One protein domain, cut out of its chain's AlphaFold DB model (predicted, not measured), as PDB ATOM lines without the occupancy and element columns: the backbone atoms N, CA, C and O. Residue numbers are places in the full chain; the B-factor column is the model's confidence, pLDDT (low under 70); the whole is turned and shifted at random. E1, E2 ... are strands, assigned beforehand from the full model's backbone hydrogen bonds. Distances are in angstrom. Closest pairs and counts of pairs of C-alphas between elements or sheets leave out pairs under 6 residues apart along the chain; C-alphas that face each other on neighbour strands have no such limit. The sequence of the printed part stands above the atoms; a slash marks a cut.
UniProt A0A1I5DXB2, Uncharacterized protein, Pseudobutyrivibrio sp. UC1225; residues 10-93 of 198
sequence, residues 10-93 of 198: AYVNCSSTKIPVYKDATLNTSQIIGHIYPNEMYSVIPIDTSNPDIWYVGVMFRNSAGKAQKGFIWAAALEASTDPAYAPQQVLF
ATOM      1  N   ALA A  10     -58.966 -40.971  86.834       97.62
ATOM      2  CA  ALA A  10     -59.462 -42.005  85.934       97.62
ATOM      3  C   ALA A  10     -58.488 -43.190  85.878       97.62
ATOM      4  O   ALA A  10     -57.269 -43.005  85.805       97.62
ATOM      5  N   TYR A  11     -59.038 -44.398  85.862       97.44
ATOM      6  CA  TYR A  11     -58.310 -45.659  85.808       97.44
ATOM      7  C   TYR A  11     -58.879 -46.563  84.726       97.44
ATOM      8  O   TYR A  11     -59.978 -46.341  84.218       97.44
ATOM      9  N   VAL A  12     -58.115 -47.599  84.404       96.69
ATOM     10  CA  VAL A  12     -58.549 -48.737  83.609       96.69
ATOM     11  C   VAL A  12     -58.308 -50.007  84.406       96.69
ATOM     12  O   VAL A  12     -57.224 -50.191  84.971       96.69
ATOM     13  N   ASN A  13     -59.306 -50.888  84.417       96.44
ATOM     14  CA  ASN A  13     -59.168 -52.217  84.983       96.44
ATOM     15  C   ASN A  13     -58.278 -53.078  84.089       96.44
ATOM     16  O   ASN A  13     -58.752 -53.677  83.131       96.44
ATOM     17  N   CYS A  14     -56.981 -53.144  84.386       95.56
ATOM     18  CA  CYS A  14     -56.054 -54.034  83.683       95.56
ATOM     19  C   CYS A  14     -55.920 -55.411  84.350       95.56
ATOM     20  O   CYS A  14     -55.034 -56.170  83.965       95.56
ATOM     21  N   SER A  15     -56.780 -55.743  85.319       94.88
ATOM     22  CA  SER A  15     -56.859 -57.106  85.845       94.88
ATOM     23  C   SER A  15     -57.630 -58.036  84.905       94.88
ATOM     24  O   SER A  15     -58.403 -57.592  84.053       94.88
ATOM     25  N   SER A  16     -57.440 -59.345  85.079       94.50
ATOM     26  CA  SER A  16     -58.219 -60.379  84.387       94.50
ATOM     27  C   SER A  16     -59.615 -60.592  84.987       94.50
ATOM     28  O   SER A  16     -60.408 -61.351  84.429       94.50
ATOM     29  N   THR A  17     -59.943 -59.935  86.102       94.25
ATOM     30  CA  THR A  17     -61.197 -60.135  86.829       94.25
ATOM     31  C   THR A  17     -62.129 -58.934  86.702       94.25
ATOM     32  O   THR A  17     -61.726 -57.791  86.469       94.25
ATOM     33  N   LYS A  18     -63.431 -59.200  86.835       94.88
ATOM     34  CA  LYS A  18     -64.441 -58.148  86.969       94.88
ATOM     35  C   LYS A  18     -64.400 -57.592  88.394       94.88
ATOM     36  O   LYS A  18     -64.390 -58.363  89.351       94.88
ATOM     37  N   ILE A  19     -64.417 -56.271  88.535       95.62
ATOM     38  CA  ILE A  19     -64.467 -55.607  89.841       95.62
ATOM     39  C   ILE A  19     -65.939 -55.438  90.228       95.62
ATOM     40  O   ILE A  19     -66.658 -54.769  89.479       95.62
ATOM     41  N   PRO A  20     -66.420 -56.015  91.341       95.62
ATOM     42  CA  PRO A  20     -67.775 -55.761  91.817       95.62
ATOM     43  C   PRO A  20     -67.905 -54.311  92.291       95.62
ATOM     44  O   PRO A  20     -67.051 -53.815  93.023       95.62
ATOM     45  N   VAL A  21     -68.978 -53.637  91.875       96.81
ATOM     46  CA  VAL A  21     -69.316 -52.289  92.336       96.81
ATOM     47  C   VAL A  21     -70.509 -52.373  93.274       96.81
ATOM     48  O   VAL A  21     -71.577 -52.852  92.896       96.81
ATOM     49  N   TYR A  22     -70.325 -51.879  94.489       96.38
ATOM     50  CA  TYR A  22     -71.291 -51.950  95.577       96.38
ATOM     51  C   TYR A  22     -72.120 -50.670  95.665       96.38
ATOM     52  O   TYR A  22     -71.668 -49.587  95.276       96.38
ATOM     53  N   LYS A  23     -73.353 -50.800  96.161       96.38
ATOM     54  CA  LYS A  23     -74.295 -49.685  96.318       96.38
ATOM     55  C   LYS A  23     -73.795 -48.622  97.297       96.38
ATOM     56  O   LYS A  23     -73.995 -47.434  97.048       96.38
ATOM     57  N   ASP A  24     -73.164 -49.050  98.382       94.19
ATOM     58  CA  ASP A  24     -72.713 -48.197  99.478       94.19
ATOM     59  C   ASP A  24     -71.362 -48.661 100.049       94.19
ATOM     60  O   ASP A  24     -70.770 -49.645  99.596       94.19
ATOM     61  N   ALA A  25     -70.864 -47.911 101.031       90.56
ATOM     62  CA  ALA A  25     -69.568 -48.118 101.667       90.56
ATOM     63  C   ALA A  25     -69.490 -49.369 102.564       90.56
ATOM     64  O   ALA A  25     -68.402 -49.698 103.024       90.56
ATOM     65  N   THR A  26     -70.601 -50.078 102.808       89.81
ATOM     66  CA  THR A  26     -70.574 -51.349 103.557       89.81
ATOM     67  C   THR A  26     -69.997 -52.497 102.730       89.81
ATOM     68  O   THR A  26     -69.636 -53.530 103.283       89.81
ATOM     69  N   LEU A  27     -69.911 -52.319 101.403       90.25
ATOM     70  CA  LEU A  27     -69.394 -53.301 100.445       90.25
ATOM     71  C   LEU A  27     -70.070 -54.683 100.557       90.25
ATOM     72  O   LEU A  27     -69.457 -55.726 100.327       90.25
ATOM     73  N   ASN A  28     -71.369 -54.679 100.870       90.44
ATOM     74  CA  ASN A  28     -72.195 -55.875 100.992       90.44
ATOM     75  C   ASN A  28     -72.390 -56.574  99.634       90.44
ATOM     76  O   ASN A  28     -72.935 -55.997  98.689       90.44
ATOM     77  N   THR A  29     -72.005 -57.849  99.538       90.56
ATOM     78  CA  THR A  29     -72.103 -58.657  98.309       90.56
ATOM     79  C   THR A  29     -73.530 -58.840  97.793       90.56
ATOM     80  O   THR A  29     -73.720 -59.013  96.592       90.56
ATOM     81  N   SER A  30     -74.541 -58.733  98.656       94.56
ATOM     82  CA  SER A  30     -75.957 -58.750  98.263       94.56
ATOM     83  C   SER A  30     -76.422 -57.428  97.634       94.56
ATOM     84  O   SER A  30     -77.541 -57.337  97.135       94.56
ATOM     85  N   GLN A  31     -75.578 -56.392  97.646       95.12
ATOM     86  CA  GLN A  31     -75.866 -55.050  97.132       95.12
ATOM     87  C   GLN A  31     -74.899 -54.637  96.011       95.12
ATOM     88  O   GLN A  31     -74.539 -53.463  95.874       95.12
ATOM     89  N   ILE A  32     -74.485 -55.597  95.181       95.69
ATOM     90  CA  ILE A  32     -73.719 -55.324  93.960       95.69
ATOM     91  C   ILE A  32     -74.643 -54.685  92.917       95.69
ATOM     92  O   ILE A  32     -75.643 -55.262  92.499       95.69
ATOM     93  N   ILE A  33     -74.282 -53.483  92.469       95.56
ATOM     94  CA  ILE A  33     -75.041 -52.667  91.508       95.56
ATOM     95  C   ILE A  33     -74.431 -52.668  90.102       95.56
ATOM     96  O   ILE A  33     -74.954 -52.031  89.187       95.56
ATOM     97  N   GLY A  34     -73.307 -53.356  89.917       95.31
ATOM     98  CA  GLY A  34     -72.653 -53.489  88.628       95.31
ATOM     99  C   GLY A  34     -71.248 -54.051  88.745       95.31
ATOM    100  O   GLY A  34     -70.810 -54.461  89.817       95.31
ATOM    101  N   HIS A  35     -70.553 -54.078  87.614       95.50
ATOM    102  CA  HIS A  35     -69.171 -54.525  87.540       95.50
ATOM    103  C   HIS A  35     -68.375 -53.606  86.617       95.50
ATOM    104  O   HIS A  35     -68.932 -53.085  85.653       95.50
ATOM    105  N   ILE A  36     -67.082 -53.457  86.899       96.25
ATOM    106  CA  ILE A  36     -66.102 -52.892  85.965       96.25
ATOM    107  C   ILE A  36     -65.348 -54.073  85.357       96.25
ATOM    108  O   ILE A  36     -64.615 -54.782  86.052       96.25
ATOM    109  N   TYR A  37     -65.560 -54.326  84.072       95.06
ATOM    110  CA  TYR A  37     -64.978 -55.474  83.379       95.06
ATOM    111  C   TYR A  37     -63.492 -55.257  83.054       95.06
ATOM    112  O   TYR A  37     -63.011 -54.119  83.070       95.06
ATOM    113  N   PRO A  38     -62.737 -56.325  82.743       95.50
ATOM    114  CA  PRO A  38     -61.391 -56.191  82.204       95.50
ATOM    115  C   PRO A  38     -61.342 -55.217  81.022       95.50
ATOM    116  O   PRO A  38     -62.165 -55.256  80.107       95.50
ATOM    117  N   ASN A  39     -60.333 -54.355  81.039       95.25
ATOM    118  CA  ASN A  39     -60.084 -53.246  80.121       95.25
ATOM    119  C   ASN A  39     -61.104 -52.098  80.150       95.25
ATOM    120  O   ASN A  39     -61.017 -51.201  79.306       95.25
ATOM    121  N   GLU A  40     -62.043 -52.078  81.097       95.00
ATOM    122  CA  GLU A  40     -62.952 -50.947  81.250       95.00
ATOM    123  C   GLU A  40     -62.344 -49.801  82.042       95.00
ATOM    124  O   GLU A  40     -61.674 -49.994  83.058       95.00
ATOM    125  N   MET A  41     -62.619 -48.583  81.581       95.69
ATOM    126  CA  MET A  41     -62.300 -47.380  82.333       95.69
ATOM    127  C   MET A  41     -63.376 -47.055  83.373       95.69
ATOM    128  O   MET A  41     -64.568 -47.278  83.160       95.69
ATOM    129  N   TYR A  42     -62.942 -46.436  84.462       97.25
ATOM    130  CA  TYR A  42     -63.780 -45.868  85.515       97.25
ATOM    131  C   TYR A  42     -63.055 -44.667  86.129       97.25
ATOM    132  O   TYR A  42     -61.881 -44.417  85.849       97.25
ATOM    133  N   SER A  43     -63.741 -43.894  86.963       97.75
ATOM    134  CA  SER A  43     -63.120 -42.789  87.696       97.75
ATOM    135  C   SER A  43     -63.331 -42.936  89.188       97.75
ATOM    136  O   SER A  43     -64.428 -43.294  89.606       97.75
ATOM    137  N   VAL A  44     -62.329 -42.586  89.983       96.81
ATOM    138  CA  VAL A  44     -62.416 -42.548  91.443       96.81
ATOM    139  C   VAL A  44     -63.043 -41.234  91.911       96.81
ATOM    140  O   VAL A  44     -62.668 -40.144  91.471       96.81
ATOM    141  N   ILE A  45     -63.994 -41.363  92.830       95.31
ATOM    142  CA  ILE A  45     -64.621 -40.298  93.607       95.31
ATOM    143  C   ILE A  45     -64.104 -40.455  95.042       95.31
ATOM    144  O   ILE A  45     -64.494 -41.414  95.713       95.31
ATOM    145  N   PRO A  46     -63.225 -39.559  95.517       91.94
ATOM    146  CA  PRO A  46     -62.722 -39.646  96.878       91.94
ATOM    147  C   PRO A  46     -63.849 -39.543  97.909       91.94
ATOM    148  O   PRO A  46     -64.758 -38.733  97.723       91.94
ATOM    149  N   ILE A  47     -63.792 -40.349  98.972       89.31
ATOM    150  CA  ILE A  47     -64.835 -40.383 100.017       89.31
ATOM    151  C   ILE A  47     -64.502 -39.443 101.176       89.31
ATOM    152  O   ILE A  47     -65.343 -38.652 101.584       89.31
ATOM    153  N   ASP A  48     -63.259 -39.478 101.644       84.00
ATOM    154  CA  ASP A  48     -62.717 -38.524 102.607       84.00
ATOM    155  C   ASP A  48     -61.290 -38.175 102.182       84.00
ATOM    156  O   ASP A  48     -60.400 -39.014 102.204       84.00
ATOM    157  N   THR A  49     -61.072 -36.941 101.731       77.81
ATOM    158  CA  THR A  49     -59.755 -36.508 101.240       77.81
ATOM    159  C   THR A  49     -58.744 -36.247 102.354       77.81
ATOM    160  O   THR A  49     -57.575 -36.038 102.046       77.81
ATOM    161  N   SER A  50     -59.180 -36.216 103.616       80.50
ATOM    162  CA  SER A  50     -58.306 -36.059 104.782       80.50
ATOM    163  C   SER A  50     -57.741 -37.391 105.272       80.50
ATOM    164  O   SER A  50     -56.657 -37.413 105.851       80.50
ATOM    165  N   ASN A  51     -58.417 -38.501 104.962       78.00
ATOM    166  CA  ASN A  51     -57.945 -39.843 105.256       78.00
ATOM    167  C   ASN A  51     -57.342 -40.496 103.995       78.00
ATOM    168  O   ASN A  51     -58.073 -40.958 103.107       78.00
ATOM    169  N   PRO A  52     -56.004 -40.557 103.871       68.56
ATOM    170  CA  PRO A  52     -55.382 -41.291 102.784       68.56
ATOM    171  C   PRO A  52     -55.557 -42.804 102.953       68.56
ATOM    172  O   PRO A  52     -55.540 -43.490 101.942       68.56
ATOM    173  N   ASP A  53     -55.785 -43.330 104.161       70.06
ATOM    174  CA  ASP A  53     -55.887 -44.757 104.512       70.06
ATOM    175  C   ASP A  53     -57.326 -45.279 104.560       70.06
ATOM    176  O   ASP A  53     -57.805 -45.835 105.544       70.06
ATOM    177  N   ILE A  54     -58.018 -45.150 103.425       81.31
ATOM    178  CA  ILE A  54     -59.312 -45.804 103.206       81.31
ATOM    179  C   ILE A  54     -59.115 -47.090 102.390       81.31
ATOM    180  O   ILE A  54     -58.413 -47.110 101.371       81.31
ATOM    181  N   TRP A  55     -59.758 -48.165 102.841       87.81
ATOM    182  CA  TRP A  55     -59.801 -49.489 102.206       87.81
ATOM    183  C   TRP A  55     -60.829 -49.584 101.071       87.81
ATOM    184  O   TRP A  55     -60.931 -50.606 100.399       87.81
ATOM    185  N   TYR A  56     -61.555 -48.502 100.802       92.00
ATOM    186  CA  TYR A  56     -62.546 -48.375  99.744       92.00
ATOM    187  C   TYR A  56     -62.519 -46.986  99.117       92.00
ATOM    188  O   TYR A  56     -62.031 -46.019  99.698       92.00
ATOM    189  N   VAL A  57     -63.059 -46.886  97.909       94.62
ATOM    190  CA  VAL A  57     -63.245 -45.609  97.219       94.62
ATOM    191  C   VAL A  57     -64.606 -45.569  96.548       94.62
ATOM    192  O   VAL A  57     -65.155 -46.601  96.156       94.62
ATOM    193  N   GLY A  58     -65.135 -44.361  96.377       96.31
ATOM    194  CA  GLY A  58     -66.238 -44.136  95.463       96.31
ATOM    195  C   GLY A  58     -65.747 -44.253  94.025       96.31
ATOM    196  O   GLY A  58     -64.601 -43.931  93.707       96.31
ATOM    197  N   VAL A  59     -66.623 -44.684  93.130       97.19
ATOM    198  CA  VAL A  59     -66.343 -44.755  91.697       97.19
ATOM    199  C   VAL A  59     -67.510 -44.234  90.880       97.19
ATOM    200  O   VAL A  59     -68.664 -44.322  91.294       97.19
ATOM    201  N   MET A  60     -67.208 -43.718  89.692       96.75
ATOM    202  CA  MET A  60     -68.165 -43.588  88.598       96.75
ATOM    203  C   MET A  60     -67.792 -44.582  87.505       96.75
ATOM    204  O   MET A  60     -66.632 -44.650  87.093       96.75
ATOM    205  N   PHE A  61     -68.781 -45.336  87.041       95.12
ATOM    206  CA  PHE A  61     -68.621 -46.375  86.030       95.12
ATOM    207  C   PHE A  61     -69.855 -46.433  85.124       95.12
ATOM    208  O   PHE A  61     -70.854 -45.747  85.363       95.12
ATOM    209  N   ARG A  62     -69.786 -47.244  84.067       92.56
ATOM    210  CA  ARG A  62     -70.919 -47.549  83.191       92.56
ATOM    211  C   ARG A  62     -71.568 -48.852  83.656       92.56
ATOM    212  O   ARG A  62     -70.910 -49.883  83.685       92.56
ATOM    213  N   ASN A  63     -72.853 -48.816  84.000       88.50
ATOM    214  CA  ASN A  63     -73.591 -50.028  84.359       88.50
ATOM    215  C   ASN A  63     -73.999 -50.846  83.113       88.50
ATOM    216  O   ASN A  63     -73.801 -50.418  81.974       88.50
ATOM    217  N   SER A  64     -74.609 -52.018  83.319       83.00
ATOM    218  CA  SER A  64     -75.047 -52.917  82.235       83.00
ATOM    219  C   SER A  64     -76.088 -52.298  81.294       83.00
ATOM    220  O   SER A  64     -76.108 -52.622  80.111       83.00
ATOM    221  N   ALA A  65     -76.900 -51.355  81.779       85.50
ATOM    222  CA  ALA A  65     -77.841 -50.580  80.967       85.50
ATOM    223  C   ALA A  65     -77.166 -49.435  80.187       85.50
ATOM    224  O   ALA A  65     -77.829 -48.635  79.527       85.50
ATOM    225  N   GLY A  66     -75.844 -49.306  80.297       82.00
ATOM    226  CA  GLY A  66     -75.078 -48.270  79.633       82.00
ATOM    227  C   GLY A  66     -75.213 -46.877  80.237       82.00
ATOM    228  O   GLY A  66     -74.867 -45.886  79.593       82.00
ATOM    229  N   LYS A  67     -75.715 -46.777  81.465       87.69
ATOM    230  CA  LYS A  67     -75.858 -45.508  82.174       87.69
ATOM    231  C   LYS A  67     -74.665 -45.297  83.090       87.69
ATOM    232  O   LYS A  67     -74.146 -46.237  83.691       87.69
ATOM    233  N   ALA A  68     -74.234 -44.046  83.195       92.00
ATOM    234  CA  ALA A  68     -73.216 -43.683  84.160       92.00
ATOM    235  C   ALA A  68     -73.816 -43.739  85.571       92.00
ATOM    236  O   ALA A  68     -74.879 -43.166  85.815       92.00
ATOM    237  N   GLN A  69     -73.144 -44.424  86.487       94.12
ATOM    238  CA  GLN A  69     -73.623 -44.665  87.842       94.12
ATOM    239  C   GLN A  69     -72.478 -44.516  88.841       94.12
ATOM    240  O   GLN A  69     -71.311 -44.713  88.494       94.12
ATOM    241  N   LYS A  70     -72.818 -44.135  90.074       96.00
ATOM    242  CA  LYS A  70     -71.883 -44.094  91.198       96.00
ATOM    243  C   LYS A  70     -72.025 -45.347  92.056       96.00
ATOM    244  O   LYS A  70     -73.125 -45.882  92.173       96.00
ATOM    245  N   GLY A  71     -70.927 -45.773  92.655       96.75
ATOM    246  CA  GLY A  71     -70.885 -46.875  93.609       96.75
ATOM    247  C   GLY A  71     -69.558 -46.894  94.346       96.75
ATOM    248  O   GLY A  71     -68.835 -45.898  94.330       96.75
ATOM    249  N   PHE A  72     -69.236 -48.024  94.960       96.56
ATOM    250  CA  PHE A  72     -68.038 -48.192  95.776       96.56
ATOM    251  C   PHE A  72     -67.298 -49.468  95.383       96.56
ATOM    252  O   PHE A  72     -67.922 -50.422  94.921       96.56
ATOM    253  N   ILE A  73     -65.975 -49.478  95.541       95.69
ATOM    254  CA  ILE A  73     -65.120 -50.662  95.359       95.69
ATOM    255  C   ILE A  73     -64.102 -50.734  96.495       95.69
ATOM    256  O   ILE A  73     -63.768 -49.703  97.089       95.69
ATOM    257  N   TRP A  74     -63.555 -51.923  96.743       93.25
ATOM    258  CA  TRP A  74     -62.371 -52.061  97.586       93.25
ATOM    259  C   TRP A  74     -61.170 -51.382  96.909       93.25
ATOM    260  O   TRP A  74     -60.903 -51.569  95.722       93.25
ATOM    261  N   ALA A  75     -60.450 -50.569  97.671       90.94
ATOM    262  CA  ALA A  75     -59.255 -49.850  97.242       90.94
ATOM    263  C   ALA A  75     -57.966 -50.509  97.743       90.94
ATOM    264  O   ALA A  75     -56.909 -50.323  97.140       90.94
ATOM    265  N   ALA A  76     -58.056 -51.260  98.838       86.56
ATOM    266  CA  ALA A  76     -56.985 -52.041  99.437       86.56
ATOM    267  C   ALA A  76     -57.599 -53.176 100.269       86.56
ATOM    268  O   ALA A  76     -58.808 -53.175 100.513       86.56
ATOM    269  N   ALA A  77     -56.765 -54.116 100.708       77.81
ATOM    270  CA  ALA A  77     -57.182 -55.125 101.668       77.81
ATOM    271  C   ALA A  77     -57.583 -54.466 102.997       77.81
ATOM    272  O   ALA A  77     -56.856 -53.609 103.501       77.81
ATOM    273  N   LEU A  78     -58.728 -54.865 103.555       68.69
ATOM    274  CA  LEU A  78     -59.102 -54.526 104.937       68.69
ATOM    275  C   LEU A  78     -58.375 -55.440 105.927       68.69
ATOM    276  O   LEU A  78     -57.847 -54.983 106.932       68.69
ATOM    277  N   GLU A  79     -58.321 -56.725 105.581       67.19
ATOM    278  CA  GLU A  79     -57.658 -57.814 106.295       67.19
ATOM    279  C   GLU A  79     -57.147 -58.828 105.257       67.19
ATOM    280  O   GLU A  79     -57.576 -58.798 104.099       67.19
ATOM    281  N   ALA A  80     -56.255 -59.747 105.644       55.97
ATOM    282  CA  ALA A  80     -55.646 -60.717 104.722       55.97
ATOM    283  C   ALA A  80     -56.669 -61.592 103.958       55.97
ATOM    284  O   ALA A  80     -56.386 -62.043 102.853       55.97
ATOM    285  N   SER A  81     -57.863 -61.810 104.521       56.59
ATOM    286  CA  SER A  81     -58.959 -62.576 103.908       56.59
ATOM    287  C   SER A  81     -59.803 -61.785 102.902       56.59
ATOM    288  O   SER A  81     -60.585 -62.382 102.164       56.59
ATOM    289  N   THR A  82     -59.652 -60.460 102.853       66.25
ATOM    290  CA  THR A  82     -60.440 -59.553 102.006       66.25
ATOM    291  C   THR A  82     -59.488 -58.691 101.178       66.25
ATOM    292  O   THR A  82     -59.548 -57.463 101.219       66.25
ATOM    293  N   ASP A  83     -58.562 -59.334 100.457       68.75
ATOM    294  CA  ASP A  83     -57.624 -58.660  99.555       68.75
ATOM    295  C   ASP A  83     -58.205 -58.558  98.131       68.75
ATOM    296  O   ASP A  83     -58.369 -59.576  97.442       68.75
ATOM    297  N   PRO A  84     -58.532 -57.347  97.642       83.56
ATOM    298  CA  PRO A  84     -58.908 -57.162  96.254       83.56
ATOM    299  C   PRO A  84     -57.681 -57.338  95.351       83.56
ATOM    300  O   PRO A  84     -57.034 -56.364  94.971       83.56
ATOM    301  N   ALA A  85     -57.425 -58.568  94.895       88.50
ATOM    302  CA  ALA A  85     -56.315 -58.887  93.988       88.50
ATOM    303  C   ALA A  85     -56.264 -58.002  92.718       88.50
ATOM    304  O   ALA A  85     -55.213 -57.856  92.092       88.50
ATOM    305  N   TYR A  86     -57.386 -57.384  92.326       92.19
ATOM    306  CA  TYR A  86     -57.454 -56.430  91.219       92.19
ATOM    307  C   TYR A  86     -56.836 -55.057  91.536       92.19
ATOM    308  O   TYR A  86     -56.393 -54.381  90.608       92.19
ATOM    309  N   ALA A  87     -56.815 -54.611  92.795       92.12
ATOM    310  CA  ALA A  87     -56.403 -53.264  93.196       92.12
ATOM    311  C   ALA A  87     -54.981 -52.887  92.729       92.12
ATOM    312  O   ALA A  87     -54.843 -51.829  92.107       92.12
ATOM    313  N   PRO A  88     -53.937 -53.730  92.905       91.44
ATOM    314  CA  PRO A  88     -52.606 -53.482  92.332       91.44
ATOM    315  C   PRO A  88     -52.571 -53.323  90.812       91.44
ATOM    316  O   PRO A  88     -51.644 -52.726  90.273       91.44
ATOM    317  N   GLN A  89     -53.538 -53.909  90.109       94.19
ATOM    318  CA  GLN A  89     -53.523 -54.039  88.653       94.19
ATOM    319  C   GLN A  89     -54.223 -52.867  87.956       94.19
ATOM    320  O   GLN A  89     -54.306 -52.831  86.730       94.19
ATOM    321  N   GLN A  90     -54.751 -51.903  88.713       95.19
ATOM    322  CA  GLN A  90     -55.416 -50.736  88.149       95.19
ATOM    323  C   GLN A  90     -54.380 -49.749  87.612       95.19
ATOM    324  O   GLN A  90     -53.432 -49.374  88.299       95.19
ATOM    325  N   VAL A  91     -54.567 -49.298  86.372       96.19
ATOM    326  CA  VAL A  91     -53.618 -48.398  85.703       96.19
ATOM    327  C   VAL A  91     -54.280 -47.055  85.444       96.19
ATOM    328  O   VAL A  91     -55.425 -47.002  85.003       96.19
ATOM    329  N   LEU A  92     -53.559 -45.958  85.693       97.19
ATOM    330  CA  LEU A  92     -54.032 -44.610  85.362       97.19
ATOM    331  C   LEU A  92     -54.403 -44.528  83.881       97.19
ATOM    332  O   LEU A  92     -53.620 -44.929  83.017       97.19
ATOM    333  N   PHE A  93     -55.580 -43.969  83.599       96.88
ATOM    334  CA  PHE A  93     -56.157 -43.925  82.256       96.88
ATOM    335  C   PHE A  93     -55.187 -43.373  81.208       96.88
ATOM    336  O   PHE A  93     -55.043 -43.954  80.134       96.88
TER     337      PHE A  93
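This is residues 10 to 93 of the 198 residues of an uncharacterized protein of Pseudobutyrivibrio sp. UC1225 (UniProt A0A1I5DXB2). A strongly twisted sheet of five strands and a hairpin of two strands, E2 and E3, make a small sandwich whose strands cross; the hairpin packs mainly over the part of the sheet made by E5 and E6, while the other edge of the sheet, E7, reaches past it, and the two sheets are only partly face to face. A long loop, residues 75 to 89, leads from E6 back to E7, so that the first and last printed residues come near each other at the end of the sheet where E1 and E7 pair. The printed part has 84 residues with seven named strands, E1 to E7 in order along the chain, and no named helix. The five-stranded sheet has the order E6, E5, E4, E1, E7 and is antiparallel throughout, as is the pair E2 and E3; the class is all strand, with under half of the residues, 35 of 84, in named elements. The whole is compact, with a radius of gyration of the C-alphas of 11.9 A, and rounded, spanning 32 by 25 by 23 A.

E1, residues 10 to 13, is an inner strand of the large sheet, antiparallel to the edge strand E7, residues 90 to 92; N 12 and O 91 are within hydrogen-bond range at 2.8 A. A tight link of 5 residues leads from E1 to E2, residues 19 to 22, in the other sheet. E2 forms a hairpin with E3, residues 32 to 36, where N 21 and O 34 are 2.9 A apart and N 36 and O 19 are 2.9 A apart. A tight link of 4 residues returns to the large sheet at E4, residues 41 to 45, which pairs in a staggered way: with E1 over residues 41 to 43, and over residues 43 to 45 with E5, residues 56 to 62. N 11 and O 42 are 2.8 A apart, as are N 45 and O 58. E4, E5 and E6, residues 68 to 74, form a meander, each strand the antiparallel neighbour of the one before. Between E5 and E6, N 59 and O 71 are 2.8 A apart. The two sheets are a sandwich, two sheets face to face, with their best planes 9 degrees apart and the strands of the one at 77 degrees to those of the other. E2 and E6 have 8 pairs of C-alphas within 8 A, the closest being those of Tyr 22 and Phe 72 at 5.0 A. E2 and E5 are near each other, with 6 pairs of C-alphas within 10 A. E7 is apart from E2 and from E3.

E1 runs from C-alpha 10 at (-59.462, -42.005, 85.934) to C-alpha 13, 10.3 A. E2 measures 9.6 A from C-alpha 19 to 22, and E3 11.3 A from C-alpha 32 to 36. E4 spans 13.5 A between C-alphas 41 and 45. E5 and E6 are the longest strands by residues, 7 each: E5 covers 18.6 A from C-alpha 56 to 62, and E6 19.2 A from C-alpha 68 to C-alpha 74 at (-62.371, -52.061, 97.586). E7 is 6.9 A long, from C-alpha 90 to C-alpha 92 at (-54.032, -44.610, 85.362).

The two C-alphas farthest apart are those of Gly 66 and Ala 80, at 34.1 A, while those of Ala 10 and Phe 93, the first and last printed, are 5.3 A apart. The printed part has no cut. The link from E6 to E7, 15 residues, is long. The mean pLDDT of the printed part is 89.9; residue 52 and residues 78 to 83 are under 70.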